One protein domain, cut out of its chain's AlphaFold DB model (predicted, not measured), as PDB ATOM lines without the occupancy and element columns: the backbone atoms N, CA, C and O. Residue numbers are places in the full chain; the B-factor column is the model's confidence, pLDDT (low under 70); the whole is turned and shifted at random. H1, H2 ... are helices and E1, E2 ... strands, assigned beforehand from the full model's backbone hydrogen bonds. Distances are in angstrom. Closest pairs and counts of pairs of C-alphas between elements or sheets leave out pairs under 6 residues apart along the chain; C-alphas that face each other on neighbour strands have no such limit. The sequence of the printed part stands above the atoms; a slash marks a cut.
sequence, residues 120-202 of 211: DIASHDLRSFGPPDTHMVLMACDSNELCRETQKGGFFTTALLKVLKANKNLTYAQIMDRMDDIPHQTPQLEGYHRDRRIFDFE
ATOM      1  N   ASP A 120     190.530 144.887 151.461       39.00
ATOM      2  CA  ASP A 120     189.951 143.833 152.288       39.00
ATOM      3  C   ASP A 120     188.545 143.548 151.743       39.00
ATOM      4  O   ASP A 120     187.554 144.098 152.226       39.00
ATOM      5  N   ILE A 121     188.439 142.707 150.711       48.25
ATOM      6  CA  ILE A 121     187.159 142.113 150.305       48.25
ATOM      7  C   ILE A 121     186.874 140.992 151.306       48.25
ATOM      8  O   ILE A 121     186.913 139.807 150.993       48.25
ATOM      9  N   ALA A 122     186.664 141.356 152.571       40.25
ATOM     10  CA  ALA A 122     186.116 140.420 153.535       40.25
ATOM     11  C   ALA A 122     184.727 140.006 153.028       40.25
ATOM     12  O   ALA A 122     183.957 140.856 152.578       40.25
ATOM     13  N   SER A 123     184.384 138.721 153.142       47.41
ATOM     14  CA  SER A 123     183.147 138.090 152.640       47.41
ATOM     15  C   SER A 123     181.831 138.806 153.013       47.41
ATOM     16  O   SER A 123     180.768 138.494 152.481       47.41
ATOM     17  N   HIS A 124     181.873 139.790 153.917       44.94
ATOM     18  CA  HIS A 124     180.764 140.686 154.231       44.94
ATOM     19  C   HIS A 124     180.378 141.652 153.098       44.94
ATOM     20  O   HIS A 124     179.198 141.993 153.006       44.94
ATOM     21  N   ASP A 125     181.311 142.064 152.234       54.97
ATOM     22  CA  ASP A 125     181.037 143.049 151.171       54.97
ATOM     23  C   ASP A 125     180.452 142.412 149.896       54.97
ATOM     24  O   ASP A 125     179.876 143.079 149.039       54.97
ATOM     25  N   LEU A 126     180.482 141.079 149.802       53.12
ATOM     26  CA  LEU A 126     179.906 140.354 148.667       53.12
ATOM     27  C   LEU A 126     178.377 140.479 148.593       53.12
ATOM     28  O   LEU A 126     177.795 140.392 147.516       53.12
ATOM     29  N   ARG A 127     177.725 140.805 149.718       52.25
ATOM     30  CA  ARG A 127     176.296 141.154 149.758       52.25
ATOM     31  C   ARG A 127     175.981 142.459 149.025       52.25
ATOM     32  O   ARG A 127     174.831 142.668 148.647       52.25
ATOM     33  N   SER A 128     176.974 143.328 148.813       61.59
ATOM     34  CA  SER A 128     176.791 144.549 148.024       61.59
ATOM     35  C   SER A 128     176.654 144.263 146.525       61.59
ATOM     36  O   SER A 128     176.175 145.131 145.796       61.59
ATOM     37  N   PHE A 129     177.029 143.066 146.063       58.97
ATOM     38  CA  PHE A 129     176.845 142.629 144.675       58.97
ATOM     39  C   PHE A 129     175.471 141.984 144.437       58.97
ATOM     40  O   PHE A 129     175.194 141.487 143.353       58.97
ATOM     41  N   GLY A 130     174.584 142.039 145.433       64.75
ATOM     42  CA  GLY A 130     173.267 141.429 145.384       64.75
ATOM     43  C   GLY A 130     173.261 139.995 145.921       64.75
ATOM     44  O   GLY A 130     174.245 139.519 146.491       64.75
ATOM     45  N   PRO A 131     172.117 139.307 145.811       71.19
ATOM     46  CA  PRO A 131     171.982 137.921 146.238       71.19
ATOM     47  C   PRO A 131     172.993 136.985 145.533       71.19
ATOM     48  O   PRO A 131     173.217 137.127 144.329       71.19
ATOM     49  N   PRO A 132     173.605 136.010 146.236       68.25
ATOM     50  CA  PRO A 132     174.648 135.132 145.680       68.25
ATOM     51  C   PRO A 132     174.154 134.175 144.578       68.25
ATOM     52  O   PRO A 132     174.957 133.488 143.952       68.25
ATOM     53  N   ASP A 133     172.846 134.112 144.340       81.25
ATOM     54  CA  ASP A 133     172.197 133.412 143.229       81.25
ATOM     55  C   ASP A 133     172.094 134.260 141.951       81.25
ATOM     56  O   ASP A 133     171.688 133.760 140.912       81.25
ATOM     57  N   THR A 134     172.507 135.527 141.977       80.81
ATOM     58  CA  THR A 134     172.468 136.393 140.785       80.81
ATOM     59  C   THR A 134     173.835 136.618 140.150       80.81
ATOM     60  O   THR A 134     173.912 136.916 138.959       80.81
ATOM     61  N   HIS A 135     174.918 136.434 140.910       84.44
ATOM     62  CA  HIS A 135     176.272 136.762 140.470       84.44
ATOM     63  C   HIS A 135     177.274 135.673 140.858       84.44
ATOM     64  O   HIS A 135     177.122 134.980 141.862       84.44
ATOM     65  N   MET A 136     178.325 135.564 140.049       88.44
ATOM     66  CA  MET A 136     179.511 134.760 140.329       88.44
ATOM     67  C   MET A 136     180.701 135.702 140.490       88.44
ATOM     68  O   MET A 136     180.880 136.611 139.679       88.44
ATOM     69  N   VAL A 137     181.518 135.477 141.512       91.38
ATOM     70  CA  VAL A 137     182.701 136.287 141.809       91.38
ATOM     71  C   VAL A 137     183.940 135.409 141.713       91.38
ATOM     72  O   VAL A 137     184.036 134.371 142.364       91.38
ATOM     73  N   LEU A 138     184.892 135.846 140.892       93.50
ATOM     74  CA  LEU A 138     186.221 135.261 140.767       93.50
ATOM     75  C   LEU A 138     187.233 136.233 141.368       93.50
ATOM     76  O   LEU A 138     187.334 137.373 140.916       93.50
ATOM     77  N   MET A 139     187.983 135.785 142.370       93.94
ATOM     78  CA  MET A 139     189.002 136.600 143.033       93.94
ATOM     79  C   MET A 139     190.380 135.996 142.806       93.94
ATOM     80  O   MET A 139     190.554 134.780 142.806       93.94
ATOM     81  N   ALA A 140     191.370 136.864 142.617       94.88
ATOM     82  CA  ALA A 140     192.733 136.460 142.298       94.88
ATOM     83  C   ALA A 140     193.501 135.865 143.484       94.88
ATOM     84  O   ALA A 140     194.553 135.260 143.277       94.88
ATOM     85  N   CYS A 141     193.040 136.099 144.709       93.50
ATOM     86  CA  CYS A 141     193.696 135.667 145.933       93.50
ATOM     87  C   CYS A 141     192.701 135.652 147.102       93.50
ATOM     88  O   CYS A 141     191.624 136.248 147.008       93.50
ATOM     89  N   ASP A 142     193.073 134.985 148.191       91.25
ATOM     90  CA  ASP A 142     192.361 135.067 149.467       91.25
ATOM     91  C   ASP A 142     192.530 136.456 150.116       91.25
ATOM     92  O   ASP A 142     193.443 137.217 149.786       91.25
ATOM     93  N   SER A 143     191.675 136.764 151.092       87.69
ATOM     94  CA  SER A 143     191.777 137.937 151.971       87.69
ATOM     95  C   SER A 143     193.150 138.132 152.634       87.69
ATOM     96  O   SER A 143     193.541 139.262 152.907       87.69
ATOM     97  N   ASN A 144     193.898 137.052 152.883       89.88
ATOM     98  CA  ASN A 144     195.206 137.111 153.548       89.88
ATOM     99  C   ASN A 144     196.394 137.151 152.573       89.88
ATOM    100  O   ASN A 144     197.554 137.081 152.987       89.88
ATOM    101  N   GLU A 145     196.121 137.231 151.276       89.38
ATOM    102  CA  GLU A 145     197.114 137.133 150.217       89.38
ATOM    103  C   GLU A 145     197.186 138.418 149.391       89.38
ATOM    104  O   GLU A 145     196.289 139.257 149.387       89.38
ATOM    105  N   LEU A 146     198.292 138.581 148.664       90.00
ATOM    106  CA  LEU A 146     198.475 139.714 147.765       90.00
ATOM    107  C   LEU A 146     198.273 139.270 146.325       90.00
ATOM    108  O   LEU A 146     198.952 138.353 145.857       90.00
ATOM    109  N   CYS A 147     197.422 139.994 145.599       90.44
ATOM    110  CA  CYS A 147     197.348 139.849 144.156       90.44
ATOM    111  C   CYS A 147     198.653 140.343 143.521       90.44
ATOM    112  O   CYS A 147     199.078 141.477 143.758       90.44
ATOM    113  N   ARG A 148     199.316 139.481 142.744       90.69
ATOM    114  CA  ARG A 148     200.608 139.791 142.129       90.69
ATOM    115  C   ARG A 148     200.451 140.057 140.641       90.69
ATOM    116  O   ARG A 148     199.696 139.392 139.929       90.69
ATOM    117  N   GLU A 149     201.265 140.980 140.154       92.38
ATOM    118  CA  GLU A 149     201.393 141.275 138.736       92.38
ATOM    119  C   GLU A 149     202.847 141.517 138.340       92.38
ATOM    120  O   GLU A 149     203.699 141.882 139.150       92.38
ATOM    121  N   THR A 150     203.131 141.276 137.066       87.75
ATOM    122  CA  THR A 150     204.403 141.606 136.424       87.75
ATOM    123  C   THR A 150     204.167 142.666 135.353       87.75
ATOM    124  O   THR A 150     203.028 142.963 135.000       87.75
ATOM    125  N   GLN A 151     205.233 143.177 134.729       85.25
ATOM    126  CA  GLN A 151     205.091 144.051 133.554       85.25
ATOM    127  C   GLN A 151     204.322 143.394 132.390       85.25
ATOM    128  O   GLN A 151     203.855 144.100 131.501       85.25
ATOM    129  N   LYS A 152     204.192 142.058 132.388       85.94
ATOM    130  CA  LYS A 152     203.463 141.287 131.372       85.94
ATOM    131  C   LYS A 152     202.000 141.006 131.748       85.94
ATOM    132  O   LYS A 152     201.294 140.421 130.935       85.94
ATOM    133  N   GLY A 153     201.557 141.400 132.946       88.31
ATOM    134  CA  GLY A 153     200.193 141.199 133.445       88.31
ATOM    135  C   GLY A 153     200.122 140.507 134.810       88.31
ATOM    136  O   GLY A 153     201.138 140.075 135.367       88.31
ATOM    137  N   GLY A 154     198.898 140.415 135.341       92.94
ATOM    138  CA  GLY A 154     198.577 139.713 136.586       92.94
ATOM    139  C   GLY A 154     198.714 138.199 136.445       92.94
ATOM    140  O   GLY A 154     198.337 137.640 135.409       92.94
ATOM    141  N   PHE A 155     199.234 137.521 137.471       94.25
ATOM    142  CA  PHE A 155     199.398 136.060 137.426       94.25
ATOM    143  C   PHE A 155     198.045 135.348 137.294       94.25
ATOM    144  O   PHE A 155     197.878 134.521 136.399       94.25
ATOM    145  N   PHE A 156     197.057 135.751 138.101       95.50
ATOM    146  CA  PHE A 156     195.679 135.258 138.011       95.50
ATOM    147  C   PHE A 156     195.074 135.463 136.622       95.50
ATOM    148  O   PHE A 156     194.637 134.507 135.989       95.50
ATOM    149  N   THR A 157     195.107 136.692 136.105       94.62
ATOM    150  CA  THR A 157     194.536 137.008 134.789       94.62
ATOM    151  C   THR A 157     195.209 136.207 133.677       94.62
ATOM    152  O   THR A 157     194.542 135.736 132.760       94.62
ATOM    153  N   THR A 158     196.526 135.999 133.766       95.00
ATOM    154  CA  THR A 158     197.280 135.201 132.790       95.00
ATOM    155  C   THR A 158     196.833 133.738 132.805       95.00
ATOM    156  O   THR A 158     196.577 133.169 131.741       95.00
ATOM    157  N   ALA A 159     196.694 133.142 133.994       95.25
ATOM    158  CA  ALA A 159     196.230 131.766 134.151       95.25
ATOM    159  C   ALA A 159     194.770 131.604 133.688       95.25
ATOM    160  O   ALA A 159     194.464 130.705 132.904       95.25
ATOM    161  N   LEU A 160     193.887 132.530 134.072       95.56
ATOM    162  CA  LEU A 160     192.488 132.556 133.642       95.56
ATOM    163  C   LEU A 160     192.364 132.627 132.115       95.56
ATOM    164  O   LEU A 160     191.678 131.811 131.502       95.56
ATOM    165  N   LEU A 161     193.073 133.561 131.477       94.62
ATOM    166  CA  LEU A 161     193.052 133.711 130.022       94.62
ATOM    167  C   LEU A 161     193.567 132.464 129.302       94.62
ATOM    168  O   LEU A 161     193.042 132.117 128.245       94.62
ATOM    169  N   LYS A 162     194.581 131.786 129.852       94.94
ATOM    170  CA  LYS A 162     195.101 130.532 129.296       94.94
ATOM    171  C   LYS A 162     194.020 129.445 129.279       94.94
ATOM    172  O   LYS A 162     193.851 128.785 128.255       94.94
ATOM    173  N   VAL A 163     193.257 129.303 130.364       95.81
ATOM    174  CA  VAL A 163     192.151 128.335 130.464       95.81
ATOM    175  C   VAL A 163     191.028 128.665 129.475       95.81
ATOM    176  O   VAL A 163     190.609 127.797 128.708       95.81
ATOM    177  N   LEU A 164     190.593 129.928 129.429       93.50
ATOM    178  CA  LEU A 164     189.504 130.369 128.544       93.50
ATOM    179  C   LEU A 164     189.866 130.257 127.055       93.50
ATOM    180  O   LEU A 164     189.009 129.954 126.227       93.50
ATOM    181  N   LYS A 165     191.145 130.454 126.712       91.69
ATOM    182  CA  LYS A 165     191.681 130.232 125.359       91.69
ATOM    183  C   LYS A 165     191.636 128.774 124.932       91.69
ATOM    184  O   LYS A 165     191.373 128.492 123.769       91.69
ATOM    185  N   ALA A 166     191.905 127.860 125.858       93.50
ATOM    186  CA  ALA A 166     191.942 126.437 125.555       93.50
ATOM    187  C   ALA A 166     190.538 125.840 125.378       93.50
ATOM    188  O   ALA A 166     190.356 124.926 124.576       93.50
ATOM    189  N   ASN A 167     189.544 126.323 126.131       89.44
ATOM    190  CA  ASN A 167     188.186 125.800 126.059       89.44
ATOM    191  C   ASN A 167     187.155 126.858 126.477       89.44
ATOM    192  O   ASN A 167     187.115 127.271 127.633       89.44
ATOM    193  N   LYS A 168     186.275 127.247 125.547       83.38
ATOM    194  CA  LYS A 168     185.189 128.204 125.817       83.38
ATOM    195  C   LYS A 168     183.959 127.560 126.473       83.38
ATOM    196  O   LYS A 168     183.088 128.249 126.988       83.38
ATOM    197  N   ASN A 169     183.870 126.234 126.471       89.88
ATOM    198  CA  ASN A 169     182.727 125.478 126.974       89.88
ATOM    199  C   ASN A 169     182.998 125.000 128.401       89.88
ATOM    200  O   ASN A 169     182.986 123.802 128.680       89.88
ATOM    201  N   LEU A 170     183.296 125.957 129.277       93.88
ATOM    202  CA  LEU A 170     183.656 125.713 130.665       93.88
ATOM    203  C   LEU A 170     182.626 126.272 131.628       93.88
ATOM    204  O   LEU A 170     182.077 127.348 131.396       93.88
ATOM    205  N   THR A 171     182.408 125.556 132.728       95.25
ATOM    206  CA  THR A 171     181.725 126.106 133.900       95.25
ATOM    207  C   THR A 171     182.682 126.922 134.764       95.25
ATOM    208  O   THR A 171     183.903 126.777 134.652       95.25
ATOM    209  N   TYR A 172     182.149 127.758 135.658       94.94
ATOM    210  CA  TYR A 172     182.981 128.488 136.619       94.94
ATOM    211  C   TYR A 172     183.824 127.544 137.488       94.94
ATOM    212  O   TYR A 172     185.013 127.789 137.674       94.94
ATOM    213  N   ALA A 173     183.248 126.438 137.968       95.88
ATOM    214  CA  ALA A 173     183.984 125.430 138.731       95.88
ATOM    215  C   ALA A 173     185.125 124.805 137.911       95.88
ATOM    216  O   ALA A 173     186.262 124.751 138.369       95.88
ATOM    217  N   GLN A 174     184.851 124.428 136.659       96.69
ATOM    218  CA  GLN A 174     185.858 123.823 135.784       96.69
ATOM    219  C   GLN A 174     187.002 124.775 135.424       96.69
ATOM    220  O   GLN A 174     188.094 124.308 135.103       96.69
ATOM    221  N   ILE A 175     186.775 126.092 135.438       95.94
ATOM    222  CA  ILE A 175     187.856 127.070 135.273       95.94
ATOM    223  C   ILE A 175     188.841 126.961 136.433       95.94
ATOM    224  O   ILE A 175     190.042 126.925 136.185       95.94
ATOM    225  N   MET A 176     188.339 126.877 137.666       95.88
ATOM    226  CA  MET A 176     189.177 126.769 138.862       95.88
ATOM    227  C   MET A 176     189.978 125.468 138.860       95.88
ATOM    228  O   MET A 176     191.178 125.499 139.104       95.88
ATOM    229  N   ASP A 177     189.348 124.352 138.486       96.31
ATOM    230  CA  ASP A 177     190.006 123.039 138.430       96.31
ATOM    231  C   ASP A 177     191.107 122.952 137.361       96.31
ATOM    232  O   ASP A 177     192.014 122.126 137.454       96.31
ATOM    233  N   ARG A 178     191.006 123.763 136.300       96.44
ATOM    234  CA  ARG A 178     191.953 123.768 135.172       96.44
ATOM    235  C   ARG A 178     192.976 124.892 135.243       96.44
ATOM    236  O   ARG A 178     193.862 124.940 134.389       96.44
ATOM    237  N   MET A 179     192.826 125.814 136.187       95.06
ATOM    238  CA  MET A 179     193.780 126.893 136.376       95.06
ATOM    239  C   MET A 179     195.100 126.302 136.866       95.06
ATOM    240  O   MET A 179     195.114 125.433 137.736       95.06
ATOM    241  N   ASP A 180     196.211 126.753 136.282       93.50
ATOM    242  CA  ASP A 180     197.528 126.384 136.799       93.50
ATOM    243  C   ASP A 180     197.656 126.881 138.247       93.50
ATOM    244  O   ASP A 180     197.129 127.944 138.585       93.50
ATOM    245  N   ASP A 181     198.399 126.145 139.076       94.31
ATOM    246  CA  ASP A 181     198.744 126.614 140.417       94.31
ATOM    247  C   ASP A 181     199.484 127.958 140.330       94.31
ATOM    248  O   ASP A 181     200.409 128.126 139.525       94.31
ATOM    249  N   ILE A 182     199.055 128.927 141.140       94.38
ATOM    250  CA  ILE A 182     199.587 130.289 141.124       94.38
ATOM    251  C   ILE A 182     200.391 130.499 142.404       94.38
ATOM    252  O   ILE A 182     199.813 130.686 143.472       94.38
ATOM    253  N   PRO A 183     201.732 130.524 142.343       92.00
ATOM    254  CA  PRO A 183     202.538 130.623 143.548       92.00
ATOM    255  C   PRO A 183     202.171 131.847 144.394       92.00
ATOM    256  O   PRO A 183     202.258 132.989 143.931       92.00
ATOM    257  N   HIS A 184     201.838 131.600 145.664       91.88
ATOM    258  CA  HIS A 184     201.459 132.617 146.654       91.88
ATOM    259  C   HIS A 184     200.137 133.351 146.379       91.88
ATOM    260  O   HIS A 184     199.935 134.440 146.921       91.88
ATOM    261  N   GLN A 185     199.275 132.788 145.533       93.69
ATOM    262  CA  GLN A 185     197.905 133.238 145.340       93.69
ATOM    263  C   GLN A 185     196.979 132.027 145.303       93.69
ATOM    264  O   GLN A 185     197.232 131.066 144.587       93.69
ATOM    265  N   THR A 186     195.868 132.112 146.016       95.38
ATOM    266  CA  THR A 186     194.823 131.100 146.065       95.38
ATOM    267  C   THR A 186     193.563 131.708 145.457       95.38
ATOM    268  O   THR A 186     192.803 132.380 146.165       95.38
ATOM    269  N   PRO A 187     193.337 131.538 144.142       95.19
ATOM    270  CA  PRO A 187     192.142 132.050 143.496       95.19
ATOM    271  C   PRO A 187     190.870 131.537 144.175       95.19
ATOM    272  O   PRO A 187     190.752 130.348 144.473       95.19
ATOM    273  N   GLN A 188     189.901 132.426 144.382       94.94
ATOM    274  CA  GLN A 188     188.617 132.094 145.001       94.94
ATOM    275  C   GLN A 188     187.491 132.171 143.975       94.94
ATOM    276  O   GLN A 188     187.503 133.005 143.067       94.94
ATOM    277  N   LEU A 189     186.490 131.314 144.160       94.31
ATOM    278  CA  LEU A 189     185.240 131.332 143.410       94.31
ATOM    279  C   LEU A 189     184.083 131.355 144.401       94.31
ATOM    280  O   LEU A 189     183.920 130.408 145.174       94.31
ATOM    281  N   GLU A 190     183.257 132.391 144.328       90.81
ATOM    282  CA  GLU A 190     182.060 132.555 145.148       90.81
ATOM    283  C   GLU A 190     180.811 132.761 144.282       90.81
ATOM    284  O   GLU A 190     180.887 133.273 143.166       90.81
ATOM    285  N   GLY A 191     179.655 132.336 144.796       88.81
ATOM    286  CA  GLY A 191     178.364 132.384 144.103       88.81
ATOM    287  C   GLY A 191     177.703 131.008 143.977       88.81
ATOM    288  O   GLY A 191     178.348 129.966 144.116       88.81
ATOM    289  N   TYR A 192     176.389 131.007 143.755       91.81
ATOM    290  CA  TYR A 192     175.560 129.797 143.750       91.81
ATOM    291  C   TYR A 192     175.696 128.986 142.451       91.81
ATOM    292  O   TYR A 192     175.700 127.758 142.465       91.81
ATOM    293  N   HIS A 193     175.861 129.657 141.313       90.88
ATOM    294  CA  HIS A 193     175.834 129.047 139.980       90.88
ATOM    295  C   HIS A 193     177.212 128.579 139.480       90.88
ATOM    296  O   HIS A 193     177.567 128.791 138.321       90.88
ATOM    297  N   ARG A 194     177.993 127.902 140.334       93.12
ATOM    298  CA  ARG A 194     179.348 127.409 139.994       93.12
ATOM    299  C   ARG A 194     179.365 126.463 138.787       93.12
ATOM    300  O   ARG A 194     180.338 126.445 138.034       93.12
ATOM    301  N   ASP A 195     178.282 125.719 138.589       93.38
ATOM    302  CA  ASP A 195     178.136 124.749 137.499       93.38
ATOM    303  C   ASP A 195     177.570 125.363 136.209       93.38
ATOM    304  O   ASP A 195     177.420 124.672 135.202       93.38
ATOM    305  N   ARG A 196     177.271 126.670 136.198       90.62
ATOM    306  CA  ARG A 196     176.855 127.377 134.982       90.62
ATOM    307  C   ARG A 196     178.055 127.600 134.065       90.62
ATOM    308  O   ARG A 196     179.165 127.857 134.535       90.62
ATOM    309  N   ARG A 197     177.825 127.518 132.751       92.31
ATOM    310  CA  ARG A 197     178.820 127.864 131.729       92.31
ATOM    311  C   ARG A 197     179.156 129.353 131.799       92.31
ATOM    312  O   ARG A 197     178.268 130.177 131.980       92.31
ATOM    313  N   ILE A 198     180.437 129.685 131.648       89.62
ATOM    314  CA  ILE A 198     180.887 131.083 131.648       89.62
ATOM    315  C   ILE A 198     180.454 131.817 130.374       89.62
ATOM    316  O   ILE A 198     180.133 132.998 130.418       89.62
ATOM    317  N   PHE A 199     180.412 131.096 129.251       86.50
ATOM    318  CA  PHE A 199     179.908 131.586 127.979       86.50
ATOM    319  C   PHE A 199     178.698 130.743 127.580       86.50
ATOM    320  O   PHE A 199     178.831 129.572 127.203       86.50
ATOM    321  N   ASP A 200     177.521 131.354 127.675       76.94
ATOM    322  CA  ASP A 200     176.325 130.883 126.992       76.94
ATOM    323  C   ASP A 200     176.425 131.413 125.560       76.94
ATOM    324  O   ASP A 200     176.032 132.538 125.260       76.94
ATOM    325  N   PHE A 201     177.037 130.627 124.674       66.81
ATOM    326  CA  PHE A 201     176.803 130.840 123.254       66.81
ATOM    327  C   PHE A 201     175.351 130.434 123.042       66.81
ATOM    328  O   PHE A 201     175.048 129.242 123.018       66.81
ATOM    329  N   GLU A 202     174.444 131.413 122.988       60.16
ATOM    330  CA  GLU A 202     173.160 131.163 122.351       60.16
ATOM    331  C   GLU A 202     173.491 130.557 120.991       60.16
ATOM    332  O   GLU A 202     174.275 131.129 120.226       60.16
TER     333      GLU A 202
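What this domain is: This is residues 120 to 202 of the 211 residues of an uncharacterized protein of Hypholoma sublateritium (strain FD-334 SS-4) (UniProt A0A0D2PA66). Little regular structure: loops surround a short antiparallel ribbon, E1 and E2, with small H1 to one side and H2 and H3, set crosswise, to the other. The 83 printed residues hold H1, E1, H2, H3, E2, mostly helix, with 30 residues in named elements. It is compact, radius of gyration of the C-alphas 13.3 A, spanning 34 by 33 by 19 A.

Where its parts are: E1 is residues 137 to 139, E2 188 to 190, ending at C-alpha (182.060, 132.555, 145.148), H2 155 to 166, 17.0 A long, H3 172 to 178, 10.2 A, and H1 125 to 129, beginning at C-alpha (181.037, 143.049, 151.171).

How they stand to each other: E1 and E2 are antiparallel at 166 degrees; N 137 and O 190, 2.8 A apart, are within hydrogen-bond range. H2 touches H3 with residues 160 to 164 alone, about perpendicular at 83 degrees, closest at C-alphas Val 163 and Arg 178, 6.6 A. Every O i to N i+4 pair is within range in H2 and H3; H1 has 0 of 1, but 2 of 2 O i to N i+3.

The domain as a whole: The printed part has no cut; the 15-residue link E1 to H2 is long. pLDDT is under 70 at residues 120 to 130, 132, 201 and 202.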